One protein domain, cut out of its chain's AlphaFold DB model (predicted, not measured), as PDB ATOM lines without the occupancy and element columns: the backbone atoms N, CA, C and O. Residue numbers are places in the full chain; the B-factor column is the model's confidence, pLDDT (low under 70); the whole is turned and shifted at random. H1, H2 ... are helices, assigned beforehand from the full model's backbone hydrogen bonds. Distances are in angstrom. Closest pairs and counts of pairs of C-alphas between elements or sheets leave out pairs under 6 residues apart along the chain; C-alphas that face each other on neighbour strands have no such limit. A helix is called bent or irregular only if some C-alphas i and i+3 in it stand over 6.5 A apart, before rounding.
ATOM      1  N   GLY A  36     172.358 185.370 140.087       69.69
ATOM      2  CA  GLY A  36     173.665 186.038 140.101       69.69
ATOM      3  C   GLY A  36     173.524 187.562 140.157       69.69
ATOM      4  O   GLY A  36     174.241 188.226 140.902       69.69
ATOM      5  N   GLN A  37     172.525 188.095 139.449       83.19
ATOM      6  CA  GLN A  37     172.195 189.516 139.463       83.19
ATOM      7  C   GLN A  37     171.650 189.965 140.827       83.19
ATOM      8  O   GLN A  37     172.163 190.929 141.388       83.19
ATOM      9  N   CYS A  38     170.661 189.265 141.397       88.12
ATOM     10  CA  CYS A  38     170.110 189.643 142.703       88.12
ATOM     11  C   CYS A  38     171.132 189.552 143.838       88.12
ATOM     12  O   CYS A  38     171.132 190.414 144.710       88.12
ATOM     13  N   ARG A  39     172.036 188.568 143.814       86.38
ATOM     14  CA  ARG A  39     173.090 188.438 144.828       86.38
ATOM     15  C   ARG A  39     174.110 189.572 144.760       86.38
ATOM     16  O   ARG A  39     174.543 190.075 145.791       86.38
ATOM     17  N   GLU A  40     174.493 189.992 143.556       88.94
ATOM     18  CA  GLU A  40     175.410 191.123 143.382       88.94
ATOM     19  C   GLU A  40     174.764 192.450 143.820       88.94
ATOM     20  O   GLU A  40     175.392 193.275 144.489       88.94
ATOM     21  N   LEU A  41     173.476 192.627 143.512       91.44
ATOM     22  CA  LEU A  41     172.689 193.758 144.001       91.44
ATOM     23  C   LEU A  41     172.528 193.733 145.527       91.44
ATOM     24  O   LEU A  41     172.620 194.783 146.159       91.44
ATOM     25  N   GLU A  42     172.332 192.556 146.122       91.81
ATOM     26  CA  GLU A  42     172.244 192.369 147.574       91.81
ATOM     27  C   GLU A  42     173.558 192.759 148.254       91.81
ATOM     28  O   GLU A  42     173.537 193.563 149.180       91.81
ATOM     29  N   ARG A  43     174.706 192.324 147.721       90.81
ATOM     30  CA  ARG A  43     176.034 192.732 148.212       90.81
ATOM     31  C   ARG A  43     176.250 194.246 148.132       90.81
ATOM     32  O   ARG A  43     176.820 194.855 149.036       90.81
ATOM     33  N   THR A  44     175.777 194.873 147.057       91.94
ATOM     34  CA  THR A  44     175.819 196.338 146.913       91.94
ATOM     35  C   THR A  44     174.935 197.014 147.968       91.94
ATOM     36  O   THR A  44     175.342 198.002 148.581       91.94
ATOM     37  N   ALA A  45     173.749 196.455 148.224       92.69
ATOM     38  CA  ALA A  45     172.831 196.939 149.249       92.69
ATOM     39  C   ALA A  45     173.414 196.802 150.659       92.69
ATOM     40  O   ALA A  45     173.312 197.742 151.439       92.69
ATOM     41  N   GLU A  46     174.082 195.692 150.981       92.81
ATOM     42  CA  GLU A  46     174.750 195.488 152.273       92.81
ATOM     43  C   GLU A  46     175.755 196.608 152.568       92.81
ATOM     44  O   GLU A  46     175.751 197.181 153.658       92.81
ATOM     45  N   ILE A  47     176.567 196.980 151.572       91.25
ATOM     46  CA  ILE A  47     177.534 198.078 151.695       91.25
ATOM     47  C   ILE A  47     176.811 199.416 151.896       91.25
ATOM     48  O   ILE A  47     177.208 200.199 152.763       91.25
ATOM     49  N   ALA A  48     175.765 199.689 151.112       90.56
ATOM     50  CA  ALA A  48     175.014 200.941 151.194       90.56
ATOM     51  C   ALA A  48     174.272 201.095 152.533       90.56
ATOM     52  O   ALA A  48     174.285 202.178 153.119       90.56
ATOM     53  N   VAL A  49     173.672 200.017 153.044       91.44
ATOM     54  CA  VAL A  49     172.996 199.978 154.349       91.44
ATOM     55  C   VAL A  49     174.005 200.179 155.476       91.44
ATOM     56  O   VAL A  49     173.807 201.054 156.317       91.44
ATOM     57  N   ALA A  50     175.128 199.449 155.458       87.75
ATOM     58  CA  ALA A  50     176.170 199.575 156.478       87.75
ATOM     59  C   ALA A  50     176.771 200.990 156.533       87.75
ATOM     60  O   ALA A  50     177.048 201.510 157.613       87.75
ATOM     61  N   LYS A  51     176.936 201.642 155.373       87.56
ATOM     62  CA  LYS A  51     177.427 203.026 155.272       87.56
ATOM     63  C   LYS A  51     176.339 204.089 155.436       87.56
ATOM     64  O   LYS A  51     176.668 205.272 155.452       87.56
ATOM     65  N   GLN A  52     175.067 203.696 155.533       85.19
ATOM     66  CA  GLN A  52     173.913 204.602 155.546       85.19
ATOM     67  C   GLN A  52     173.890 205.554 154.328       85.19
ATOM     68  O   GLN A  52     173.530 206.722 154.443       85.19
ATOM     69  N   SER A  53     174.277 205.058 153.145       82.69
ATOM     70  CA  SER A  53     174.514 205.856 151.928       82.69
ATOM     71  C   SER A  53     173.503 205.602 150.801       82.69
ATOM     72  O   SER A  53     173.812 205.804 149.628       82.69
ATOM     73  N   VAL A  54     172.292 205.146 151.131       77.56
ATOM     74  CA  VAL A  54     171.277 204.702 150.151       77.56
ATOM     75  C   VAL A  54     170.767 205.802 149.205       77.56
ATOM     76  O   VAL A  54     170.188 205.484 148.172       77.56
ATOM     77  N   GLY A  55     171.000 207.082 149.514       66.44
ATOM     78  CA  GLY A  55     170.548 208.223 148.702       66.44
ATOM     79  C   GLY A  55     171.461 208.620 147.533       66.44
ATOM     80  O   GLY A  55     171.089 209.503 146.767       66.44
ATOM     81  N   ALA A  56     172.642 208.008 147.382       64.31
ATOM     82  CA  ALA A  56     173.616 208.400 146.352       64.31
ATOM     83  C   ALA A  56     173.240 207.946 144.927       64.31
ATOM     84  O   ALA A  56     173.646 208.579 143.957       64.31
ATOM     85  N   ASP A  57     172.440 206.884 144.801       63.03
ATOM     86  CA  ASP A  57     172.164 206.212 143.523       63.03
ATOM     87  C   ASP A  57     170.956 206.798 142.758       63.03
ATOM     88  O   ASP A  57     170.551 206.260 141.731       63.03
ATOM     89  N   GLY A  58     170.378 207.906 143.236       63.41
ATOM     90  CA  GLY A  58     169.199 208.547 142.649       63.41
ATOM     91  C   GLY A  58     167.858 208.051 143.216       63.41
ATOM     92  O   GLY A  58     167.795 207.046 143.932       63.41
ATOM     93  N   PRO A  59     166.756 208.775 142.942       64.19
ATOM     94  CA  PRO A  59     165.437 208.416 143.453       64.19
ATOM     95  C   PRO A  59     164.959 207.080 142.856       64.19
ATOM     96  O   PRO A  59     165.170 206.799 141.683       64.19
ATOM     97  N   ASN A  60     164.284 206.268 143.671       77.44
ATOM     98  CA  ASN A  60     163.600 205.010 143.316       77.44
ATOM     99  C   ASN A  60     164.441 203.776 142.939       77.44
ATOM    100  O   ASN A  60     163.866 202.686 142.888       77.44
ATOM    101  N   VAL A  61     165.766 203.872 142.784       88.44
ATOM    102  CA  VAL A  61     166.605 202.714 142.395       88.44
ATOM    103  C   VAL A  61     166.437 201.518 143.340       88.44
ATOM    104  O   VAL A  61     166.307 200.374 142.900       88.44
ATOM    105  N   TRP A  62     166.381 201.757 144.651       91.38
ATOM    106  CA  TRP A  62     166.216 200.677 145.628       91.38
ATOM    107  C   TRP A  62     164.816 200.061 145.621       91.38
ATOM    108  O   TRP A  62     164.690 198.850 145.789       91.38
ATOM    109  N   ALA A  63     163.776 200.854 145.361       91.12
ATOM    110  CA  ALA A  63     162.408 200.350 145.261       91.12
ATOM    111  C   ALA A  63     162.232 199.438 144.035       91.12
ATOM    112  O   ALA A  63     161.570 198.405 144.118       91.12
ATOM    113  N   GLU A  64     162.853 199.778 142.906       91.50
ATOM    114  CA  GLU A  64     162.866 198.923 141.714       91.50
ATOM    115  C   GLU A  64     163.629 197.622 141.967       91.50
ATOM    116  O   GLU A  64     163.111 196.536 141.698       91.50
ATOM    117  N   ARG A  65     164.819 197.710 142.576       92.19
ATOM    118  CA  ARG A  65     165.605 196.533 142.976       92.19
ATOM    119  C   ARG A  65     164.837 195.635 143.949       92.19
ATOM    120  O   ARG A  65     164.899 194.418 143.807       92.19
ATOM    121  N   ALA A  66     164.080 196.203 144.888       92.25
ATOM    122  CA  ALA A  66     163.245 195.446 145.822       92.25
ATOM    123  C   ALA A  66     162.129 194.661 145.113       92.25
ATOM    124  O   ALA A  66     161.832 193.537 145.507       92.25
ATOM    125  N   ARG A  67     161.541 195.211 144.040       90.56
ATOM    126  CA  ARG A  67     160.550 194.489 143.217       90.56
ATOM    127  C   ARG A  67     161.186 193.381 142.380       90.56
ATOM    128  O   ARG A  67     160.575 192.332 142.212       90.56
ATOM    129  N   LEU A  68     162.392 193.611 141.859       90.31
ATOM    130  CA  LEU A  68     163.137 192.620 141.073       90.31
ATOM    131  C   LEU A  68     163.659 191.467 141.939       90.31
ATOM    132  O   LEU A  68     163.655 190.316 141.512       90.31
ATOM    133  N   CYS A  69     164.092 191.778 143.160       90.38
ATOM    134  CA  CYS A  69     164.731 190.849 144.083       90.38
ATOM    135  C   CYS A  69     164.013 190.856 145.447       90.38
ATOM    136  O   CYS A  69     164.626 191.209 146.458       90.38
ATOM    137  N   PRO A  70     162.733 190.436 145.517       89.06
ATOM    138  CA  PRO A  70     161.933 190.494 146.747       89.06
ATOM    139  C   PRO A  70     162.449 189.553 147.839       89.06
ATOM    140  O   PRO A  70     162.073 189.667 148.998       89.06
ATOM    141  N   GLY A  71     163.317 188.614 147.469       88.19
ATOM    142  CA  GLY A  71     163.958 187.687 148.381       88.19
ATOM    143  C   GLY A  71     165.288 188.147 148.946       88.19
ATOM    144  O   GLY A  71     165.926 187.314 149.561       88.19
ATOM    145  N   ALA A  72     165.760 189.371 148.696       93.50
ATOM    146  CA  ALA A  72     167.076 189.846 149.136       93.50
ATOM    147  C   ALA A  72     166.938 190.855 150.296       93.50
ATOM    148  O   ALA A  72     166.696 192.039 150.033       93.50
ATOM    149  N   PRO A  73     167.088 190.437 151.574       95.19
ATOM    150  CA  PRO A  73     166.837 191.293 152.733       95.19
ATOM    151  C   PRO A  73     167.546 192.648 152.701       95.19
ATOM    152  O   PRO A  73     166.929 193.660 153.020       95.19
ATOM    153  N   ALA A  74     168.815 192.705 152.285       95.50
ATOM    154  CA  ALA A  74     169.559 193.966 152.277       95.50
ATOM    155  C   ALA A  74     168.985 194.986 151.276       95.50
ATOM    156  O   ALA A  74     168.960 196.182 151.564       95.50
ATOM    157  N   ILE A  75     168.464 194.525 150.132       96.00
ATOM    158  CA  ILE A  75     167.801 195.389 149.142       96.00
ATOM    159  C   ILE A  75     166.501 195.956 149.719       96.00
ATOM    160  O   ILE A  75     166.227 197.144 149.561       96.00
ATOM    161  N   LEU A  76     165.721 195.125 150.414       96.88
ATOM    162  CA  LEU A  76     164.479 195.546 151.063       96.88
ATOM    163  C   LEU A  76     164.739 196.597 152.154       96.88
ATOM    164  O   LEU A  76     164.036 197.605 152.220       96.88
ATOM    165  N   VAL A  77     165.783 196.406 152.968       97.12
ATOM    166  CA  VAL A  77     166.202 197.394 153.977       97.12
ATOM    167  C   VAL A  77     166.669 198.689 153.311       97.12
ATOM    168  O   VAL A  77     166.253 199.764 153.736       97.12
ATOM    169  N   ALA A  78     167.457 198.616 152.234       95.81
ATOM    170  CA  ALA A  78     167.887 199.802 151.492       95.81
ATOM    171  C   ALA A  78     166.703 200.583 150.893       95.81
ATOM    172  O   ALA A  78     166.670 201.813 150.969       95.81
ATOM    173  N   ALA A  79     165.704 199.876 150.351       95.69
ATOM    174  CA  ALA A  79     164.473 200.478 149.845       95.69
ATOM    175  C   ALA A  79     163.692 201.184 150.959       95.69
ATOM    176  O   ALA A  79     163.292 202.337 150.794       95.69
ATOM    177  N   ALA A  80     163.549 200.538 152.120       96.50
ATOM    178  CA  ALA A  80     162.907 201.142 153.282       96.50
ATOM    179  C   ALA A  80     163.662 202.377 153.788       96.50
ATOM    180  O   ALA A  80     163.038 203.400 154.043       96.50
ATOM    181  N   MET A  81     164.993 202.323 153.887       94.81
ATOM    182  CA  MET A  81     165.800 203.477 154.291       94.81
ATOM    183  C   MET A  81     165.581 204.670 153.356       94.81
ATOM    184  O   MET A  81     165.334 205.775 153.837       94.81
ATOM    185  N   LEU A  82     165.615 204.454 152.035       92.19
ATOM    186  CA  LEU A  82     165.371 205.520 151.063       92.19
ATOM    187  C   LEU A  82     163.976 206.132 151.256       92.19
ATOM    188  O   LEU A  82     163.841 207.348 151.366       92.19
ATOM    189  N   GLU A  83     162.950 205.294 151.366       92.25
ATOM    190  CA  GLU A  83     161.560 205.714 151.561       92.25
ATOM    191  C   GLU A  83     161.360 206.516 152.855       92.25
ATOM    192  O   GLU A  83     160.642 207.513 152.870       92.25
ATOM    193  N   LEU A  84     162.033 206.124 153.940       93.06
ATOM    194  CA  LEU A  84     161.957 206.817 155.227       93.06
ATOM    195  C   LEU A  84     162.652 208.184 155.198       93.06
ATOM    196  O   LEU A  84     162.176 209.121 155.846       93.06
ATOM    197  N   THR A  85     163.724 208.328 154.414       88.94
ATOM    198  CA  THR A  85     164.417 209.617 154.230       88.94
ATOM    199  C   THR A  85     163.662 210.600 153.340       88.94
ATOM    200  O   THR A  85     163.924 211.799 153.405       88.94
ATOM    201  N   GLN A  86     162.705 210.127 152.537       85.25
ATOM    202  CA  GLN A  86     161.863 210.996 151.725       85.25
ATOM    203  C   GLN A  86     160.812 211.667 152.609       85.25
ATOM    204  O   GLN A  86     159.817 211.075 153.030       85.25
ATOM    205  N   VAL A  87     161.075 212.932 152.911       83.38
ATOM    206  CA  VAL A  87     160.201 213.803 153.686       83.38
ATOM    207  C   VAL A  87     159.471 214.723 152.708       83.38
ATOM    208  O   VAL A  87     160.140 215.492 152.018       83.38
ATOM    209  N   PRO A  88     158.126 214.691 152.636       85.69
ATOM    210  CA  PRO A  88     157.385 215.638 151.814       85.69
ATOM    211  C   PRO A  88     157.688 217.074 152.246       85.69
ATOM    212  O   PRO A  88     157.560 217.406 153.434       85.69
ATOM    213  N   SER A  89     158.092 217.909 151.288       87.75
ATOM    214  CA  SER A  89     158.253 219.347 151.498       87.75
ATOM    215  C   SER A  89     156.920 219.969 151.892       87.75
ATOM    216  O   SER A  89     155.870 219.568 151.392       87.75
ATOM    217  N   LEU A  90     156.962 220.955 152.787       89.31
ATOM    218  CA  LEU A  90     155.770 221.729 153.105       89.31
ATOM    219  C   LEU A  90     155.450 222.675 151.932       89.31
ATOM    220  O   LEU A  90     156.379 223.293 151.401       89.31
ATOM    221  N   PRO A  91     154.173 222.805 151.533       91.62
ATOM    222  CA  PRO A  91     153.735 223.818 150.581       91.62
ATOM    223  C   PRO A  91     153.879 225.222 151.192       91.62
ATOM    224  O   PRO A  91     154.211 225.359 152.381       91.62
ATOM    225  N   PRO A  92     153.614 226.289 150.417       93.56
ATOM    226  CA  PRO A  92     153.476 227.628 150.973       93.56
ATOM    227  C   PRO A  92     152.562 227.630 152.209       93.56
ATOM    228  O   PRO A  92     151.488 227.028 152.211       93.56
ATOM    229  N   LEU A  93     152.969 228.321 153.279       92.50
ATOM    230  CA  LEU A  93     152.250 228.272 154.563       92.50
ATOM    231  C   LEU A  93     150.798 228.770 154.471       92.50
ATOM    232  O   LEU A  93     149.971 228.393 155.298       92.50
ATOM    233  N   SER A  94     150.484 229.598 153.473       90.81
ATOM    234  CA  SER A  94     149.122 230.044 153.160       90.81
ATOM    235  C   SER A  94     148.202 228.915 152.684       90.81
ATOM    236  O   SER A  94     146.996 228.999 152.892       90.81
ATOM    237  N   GLU A  95     148.758 227.872 152.068       92.56
ATOM    238  CA  GLU A  95     148.035 226.734 151.475       92.56
ATOM    239  C   GLU A  95     148.085 225.486 152.371       92.56
ATOM    240  O   GLU A  95     147.260 224.583 152.245       92.56
ATOM    241  N   LEU A  96     149.004 225.462 153.344       92.62
ATOM    242  CA  LEU A  96     149.287 224.314 154.206       92.62
ATOM    243  C   LEU A  96     148.041 223.664 154.821       92.62
ATOM    244  O   LEU A  96     147.926 222.444 154.798       92.62
ATOM    245  N   ALA A  97     147.109 224.447 155.366       89.00
ATOM    246  CA  ALA A  97     145.917 223.894 156.013       89.00
ATOM    247  C   ALA A  97     145.003 223.132 155.035       89.00
ATOM    248  O   ALA A  97     144.350 222.174 155.440       89.00
ATOM    249  N   ALA A  98     144.970 223.532 153.758       89.81
ATOM    250  CA  ALA A  98     144.193 222.850 152.726       89.81
ATOM    251  C   ALA A  98     144.890 221.572 152.227       89.81
ATOM    252  O   ALA A  98     144.226 220.599 151.877       89.81
ATOM    253  N   GLU A  99     146.224 221.551 152.228       93.00
ATOM    254  CA  GLU A  99     147.020 220.442 151.688       93.00
ATOM    255  C   GLU A  99     147.478 219.415 152.733       93.00
ATOM    256  O   GLU A  99     147.940 218.328 152.375       93.00
ATOM    257  N   VAL A 100     147.335 219.716 154.030       92.50
ATOM    258  CA  VAL A 100     147.869 218.876 155.114       92.50
ATOM    259  C   VAL A 100     147.361 217.435 155.053       92.50
ATOM    260  O   VAL A 100     148.124 216.511 155.319       92.50
ATOM    261  N   GLY A 101     146.111 217.220 154.628       90.88
ATOM    262  CA  GLY A 101     145.542 215.881 154.471       90.88
ATOM    263  C   GLY A 101     146.257 215.055 153.397       90.88
ATOM    264  O   GLY A 101     146.590 213.893 153.625       90.88
ATOM    265  N   ALA A 102     146.564 215.662 152.246       92.31
ATOM    266  CA  ALA A 102     147.297 214.998 151.167       92.31
ATOM    267  C   ALA A 102     148.757 214.715 151.561       92.31
ATOM    268  O   ALA A 102     149.293 213.642 151.260       92.31
ATOM    269  N   LEU A 103     149.390 215.642 152.287       92.69
ATOM    270  CA  LEU A 103     150.727 215.445 152.852       92.69
ATOM    271  C   LEU A 103     150.759 214.308 153.881       92.69
ATOM    272  O   LEU A 103     151.661 213.467 153.833       92.69
ATOM    273  N   ALA A 104     149.778 214.271 154.790       90.56
ATOM    274  CA  ALA A 104     149.656 213.243 155.818       90.56
ATOM    275  C   ALA A 104     149.501 211.863 155.176       90.56
ATOM    276  O   ALA A 104     150.209 210.925 155.545       90.56
ATOM    277  N   GLU A 105     148.640 211.748 154.163       91.94
ATOM    278  CA  GLU A 105     148.435 210.486 153.458       91.94
ATOM    279  C   GLU A 105     149.685 210.059 152.678       91.94
ATOM    280  O   GLU A 105     150.087 208.896 152.737       91.94
ATOM    281  N   THR A 106     150.375 210.996 152.026       92.69
ATOM    282  CA  THR A 106     151.635 210.710 151.322       92.69
ATOM    283  C   THR A 106     152.698 210.167 152.279       92.69
ATOM    284  O   THR A 106     153.312 209.131 152.000       92.69
ATOM    285  N   GLN A 107     152.889 210.823 153.430       91.69
ATOM    286  CA  GLN A 107     153.824 210.351 154.451       91.69
ATOM    287  C   GLN A 107     153.395 208.979 154.986       91.69
ATOM    288  O   GLN A 107     154.206 208.056 155.019       91.69
ATOM    289  N   ARG A 108     152.116 208.803 155.337       92.50
ATOM    290  CA  ARG A 108     151.566 207.543 155.858       92.50
ATOM    291  C   ARG A 108     151.787 206.381 154.892       92.50
ATOM    292  O   ARG A 108     152.217 205.309 155.317       92.50
ATOM    293  N   GLN A 109     151.543 206.579 153.599       94.06
ATOM    294  CA  GLN A 109     151.760 205.551 152.578       94.06
ATOM    295  C   GLN A 109     153.242 205.206 152.409       94.06
ATOM    296  O   GLN A 109     153.586 204.029 152.305       94.06
ATOM    297  N   SER A 110     154.125 206.206 152.456       93.38
ATOM    298  CA  SER A 110     155.578 205.991 152.488       93.38
ATOM    299  C   SER A 110     155.995 205.131 153.689       93.38
ATOM    300  O   SER A 110     156.656 204.102 153.523       93.38
ATOM    301  N   ARG A 111     155.529 205.465 154.901       95.19
ATOM    302  CA  ARG A 111     155.844 204.699 156.119       95.19
ATOM    303  C   ARG A 111     155.280 203.276 156.087       95.19
ATOM    304  O   ARG A 111     155.977 202.348 156.494       95.19
ATOM    305  N   LYS A 112     154.077 203.070 155.533       96.50
ATOM    306  CA  LYS A 112     153.499 201.730 155.313       96.50
ATOM    307  C   LYS A 112     154.350 200.883 154.365       96.50
ATOM    308  O   LYS A 112     154.638 199.734 154.690       96.50
ATOM    309  N   ARG A 113     154.788 201.437 153.226       95.75
ATOM    310  CA  ARG A 113     155.667 200.726 152.279       95.75
ATOM    311  C   ARG A 113     156.998 200.342 152.919       95.75
ATOM    312  O   ARG A 113     157.409 199.189 152.820       95.75
ATOM    313  N   ALA A 114     157.631 201.275 153.632       96.88
ATOM    314  CA  ALA A 114     158.862 200.993 154.363       96.88
ATOM    315  C   ALA A 114     158.668 199.867 155.395       96.88
ATOM    316  O   ALA A 114     159.457 198.924 155.429       96.88
ATOM    317  N   ALA A 115     157.590 199.915 156.187       97.88
ATOM    318  CA  ALA A 115     157.269 198.874 157.162       97.88
ATOM    319  C   ALA A 115     157.059 197.495 156.507       97.88
ATOM    320  O   ALA A 115     157.534 196.491 157.038       97.88
ATOM    321  N   GLN A 116     156.403 197.444 155.342       97.50
ATOM    322  CA  GLN A 116     156.208 196.209 154.574       97.50
ATOM    323  C   GLN A 116     157.536 195.616 154.091       97.50
ATOM    324  O   GLN A 116     157.768 194.421 154.269       97.50
ATOM    325  N   TRP A 117     158.436 196.433 153.534       97.25
ATOM    326  CA  TRP A 117     159.760 195.957 153.122       97.25
ATOM    327  C   TRP A 117     160.597 195.472 154.305       97.25
ATOM    328  O   TRP A 117     161.240 194.430 154.206       97.25
ATOM    329  N   LEU A 118     160.556 196.175 155.439       98.38
ATOM    330  CA  LEU A 118     161.275 195.772 156.649       98.38
ATOM    331  C   LEU A 118     160.729 194.465 157.235       98.38
ATOM    332  O   LEU A 118     161.512 193.628 157.677       98.38
ATOM    333  N   ALA A 119     159.409 194.262 157.211       97.94
ATOM    334  CA  ALA A 119     158.798 192.993 157.603       97.94
ATOM    335  C   ALA A 119     159.253 191.849 156.690       97.94
ATOM    336  O   ALA A 119     159.806 190.870 157.184       97.94
ATOM    337  N   ALA A 120     159.153 192.027 155.370       96.44
ATOM    338  CA  ALA A 120     159.609 191.033 154.403       96.44
ATOM    339  C   ALA A 120     161.110 190.712 154.545       96.44
ATOM    340  O   ALA A 120     161.508 189.554 154.438       96.44
ATOM    341  N   ALA A 121     161.948 191.712 154.844       97.12
ATOM    342  CA  ALA A 121     163.375 191.508 155.082       97.12
ATOM    343  C   ALA A 121     163.639 190.629 156.312       97.12
ATOM    344  O   ALA A 121     164.504 189.753 156.267       97.12
ATOM    345  N   ARG A 122     162.896 190.849 157.405       97.31
ATOM    346  CA  ARG A 122     162.991 190.027 158.621       97.31
ATOM    347  C   ARG A 122     162.506 188.605 158.380       97.31
ATOM    348  O   ARG A 122     163.202 187.675 158.774       97.31
ATOM    349  N   ASP A 123     161.360 188.447 157.725       95.69
ATOM    350  CA  ASP A 123     160.771 187.135 157.445       95.69
ATOM    351  C   ASP A 123     161.705 186.298 156.567       95.69
ATOM    352  O   ASP A 123     161.950 185.120 156.835       95.69
ATOM    353  N   GLU A 124     162.307 186.926 155.558       93.94
ATOM    354  CA  GLU A 124     163.269 186.269 154.685       93.94
ATOM    355  C   GLU A 124     164.582 185.934 155.405       93.94
ATOM    356  O   GLU A 124     165.102 184.829 155.241       93.94
ATOM    357  N   ALA A 125     165.115 186.839 156.233       93.00
ATOM    358  CA  ALA A 125     166.297 186.547 157.046       93.00
ATOM    359  C   ALA A 125     166.037 185.371 158.004       93.00
ATOM    360  O   ALA A 125     166.837 184.436 158.063       93.00
ATOM    361  N   ALA A 126     164.878 185.360 158.671       94.25
ATOM    362  CA  ALA A 126     164.457 184.274 159.549       94.25
ATOM    363  C   ALA A 126     164.329 182.947 158.788       94.25
ATOM    364  O   ALA A 126     164.859 181.927 159.230       94.25
ATOM    365  N   ARG A 127     163.712 182.958 157.599       91.69
ATOM    366  CA  ARG A 127     163.601 181.773 156.737       91.69
ATOM    367  C   ARG A 127     164.963 181.228 156.302       91.69
ATOM    368  O   ARG A 127     165.105 180.021 156.121       91.69
ATOM    369  N   ARG A 128     165.965 182.097 156.137       88.50
ATOM    370  CA  ARG A 128     167.360 181.725 155.837       88.50
ATOM    371  C   ARG A 128     168.150 181.268 157.071       88.50
ATOM    372  O   ARG A 128     169.305 180.880 156.918       88.50
ATOM    373  N   GLY A 129     167.578 181.339 158.277       92.06
ATOM    374  CA  GLY A 129     168.305 181.093 159.526       92.06
ATOM    375  C   GLY A 129     169.389 182.141 159.804       92.06
ATOM    376  O   GLY A 129     170.386 181.845 160.457       92.06
ATOM    377  N   GLN A 130     169.224 183.350 159.267       91.44
ATOM    378  CA  GLN A 130     170.178 184.449 159.363       91.44
ATOM    379  C   GLN A 130     169.616 185.578 160.224       91.44
ATOM    380  O   GLN A 130     168.407 185.758 160.367       91.44
ATOM    381  N   ALA A 131     170.517 186.380 160.783       92.81
ATOM    382  CA  ALA A 131     170.120 187.619 161.424       92.81
ATOM    383  C   ALA A 131     169.651 188.635 160.361       92.81
ATOM    384  O   ALA A 131     170.212 188.654 159.261       92.81
ATOM    385  N   PRO A 132     168.663 189.498 160.664       94.44
ATOM    386  CA  PRO A 132     168.269 190.551 159.738       94.44
ATOM    387  C   PRO A 132     169.449 191.502 159.471       94.44
ATOM    388  O   PRO A 132     170.289 191.680 160.367       94.44
ATOM    389  N   PRO A 133     169.517 192.123 158.276       94.50
ATOM    390  CA  PRO A 133     170.564 193.086 157.955       94.50
ATOM    391  C   PRO A 133     170.656 194.211 158.999       94.50
ATOM    392  O   PRO A 133     169.651 194.522 159.652       94.50
ATOM    393  N   PRO A 134     171.823 194.864 159.152       92.31
ATOM    394  CA  PRO A 134     171.948 196.046 159.999       92.31
ATOM    395  C   PRO A 134     170.892 197.101 159.663       92.31
ATOM    396  O   PRO A 134     170.395 197.161 158.541       92.31
ATOM    397  N   MET A 135     170.572 197.952 160.634       95.12
ATOM    398  CA  MET A 135     169.558 199.007 160.526       95.12
ATOM    399  C   MET A 135     168.105 198.521 160.366       95.12
ATOM    400  O   MET A 135     167.197 199.351 160.292       95.12
ATOM    401  N   THR A 136     167.831 197.213 160.323       97.25
ATOM    402  CA  THR A 136     166.460 196.716 160.132       97.25
ATOM    403  C   THR A 136     165.542 197.157 161.271       97.25
ATOM    404  O   THR A 136     164.429 197.632 161.028       97.25
ATOM    405  N   TRP A 137     165.985 197.024 162.522       98.19
ATOM    406  CA  TRP A 137     165.137 197.320 163.676       98.19
ATOM    407  C   TRP A 137     165.022 198.815 163.933       98.19
ATOM    408  O   TRP A 137     163.915 199.306 164.156       98.19
ATOM    409  N   ILE A 138     166.115 199.567 163.790       97.38
ATOM    410  CA  ILE A 138     166.052 201.026 163.936       97.38
ATOM    411  C   ILE A 138     165.152 201.672 162.869       97.38
ATOM    412  O   ILE A 138     164.365 202.565 163.180       97.38
ATOM    413  N   MET A 139     165.179 201.179 161.626       97.75
ATOM    414  CA  MET A 139     164.284 201.660 160.566       97.75
ATOM    415  C   MET A 139     162.838 201.220 160.795       97.75
ATOM    416  O   MET A 139     161.913 201.959 160.464       97.75
ATOM    417  N   THR A 140     162.626 200.061 161.423       98.44
ATOM    418  CA  THR A 140     161.284 199.623 161.838       98.44
ATOM    419  C   THR A 140     160.709 200.564 162.887       98.44
ATOM    420  O   THR A 140     159.547 200.947 162.779       98.44
ATOM    421  N   ALA A 141     161.526 201.002 163.848       98.38
ATOM    422  CA  ALA A 141     161.112 201.996 164.829       98.38
ATOM    423  C   ALA A 141     160.741 203.333 164.171       98.38
ATOM    424  O   ALA A 141     159.687 203.883 164.472       98.38
ATOM    425  N   ILE A 142     161.549 203.828 163.227       97.56
ATOM    426  CA  ILE A 142     161.261 205.077 162.499       97.56
ATOM    427  C   ILE A 142     159.965 204.959 161.680       97.56
ATOM    428  O   ILE A 142     159.147 205.881 161.681       97.56
TER     429      ILE A 142
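This is residues 36 to 142 of the 300 residues of an uncharacterized protein of Nannocystis exedens (UniProt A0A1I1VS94). One long helix, H4, has four shorter helices clustered by its later half: H3 runs alongside it at the core, with H1, H2 and H5 packed around H3. The first part of H4 and the link before it form an arm that makes the length, and residues 92 to 98 stick out. The printed part has 107 residues, 75 of them in five named helices, H1 to H5 in chain order, with no named strand; the class is all helix. The whole is only just compact, close to loose, with a radius of gyration of the C-alphas of 15.1 A and spans of 51 by 25 by 22 A.

H4, residues 96 to 127, is 45.0 A long, from C-alpha 96 at (149.287, 224.314, 154.206) to C-alpha 127 at (163.601, 181.773, 156.737). It is irregular, with C-alphas 98 and 101 7.3 A apart, and has a kink of 27 degrees near residue 103. H3, residues 73 to 85, spans 18.5 A; H1, residues 36 to 50, 21.4 A; H2, residues 61 to 68, 10.8 A; H5, residues 136 to 142, 10.1 A, ending at (161.261, 205.077, 162.499).

H3, the hub, touches H4 residues 110 to 125 alone in a hairpin, at a shallow tilt of 15 degrees, opposite ways; the C-alphas of Pro 73 and Ala 121 are closest, 4.2 A. H5 touches H4, closest at C-alphas 140 and 115, 6.2 A, and H3, at C-alphas 136 and 77, 6.2 A. H2 touches H3 at a steep tilt of 40 degrees, C-alphas 62 and 79 closest, 4.6 A. H1 touches H3 residues 73 to 78 alone at a steep tilt of 48 degrees, C-alphas 45 and 75 closest, 5.3 A. H1 and H4 are apart. Every O i to N i+4 pair is within hydrogen-bond range in H1, H2, H3 and H5, and 26 of 28 in H4.

The farthest C-alphas, Ser 94 and Gly 129, are 53.0 A apart. The printed part has no cut, and no link is long. Residue 36 and residues 55 to 59 have pLDDT under 70.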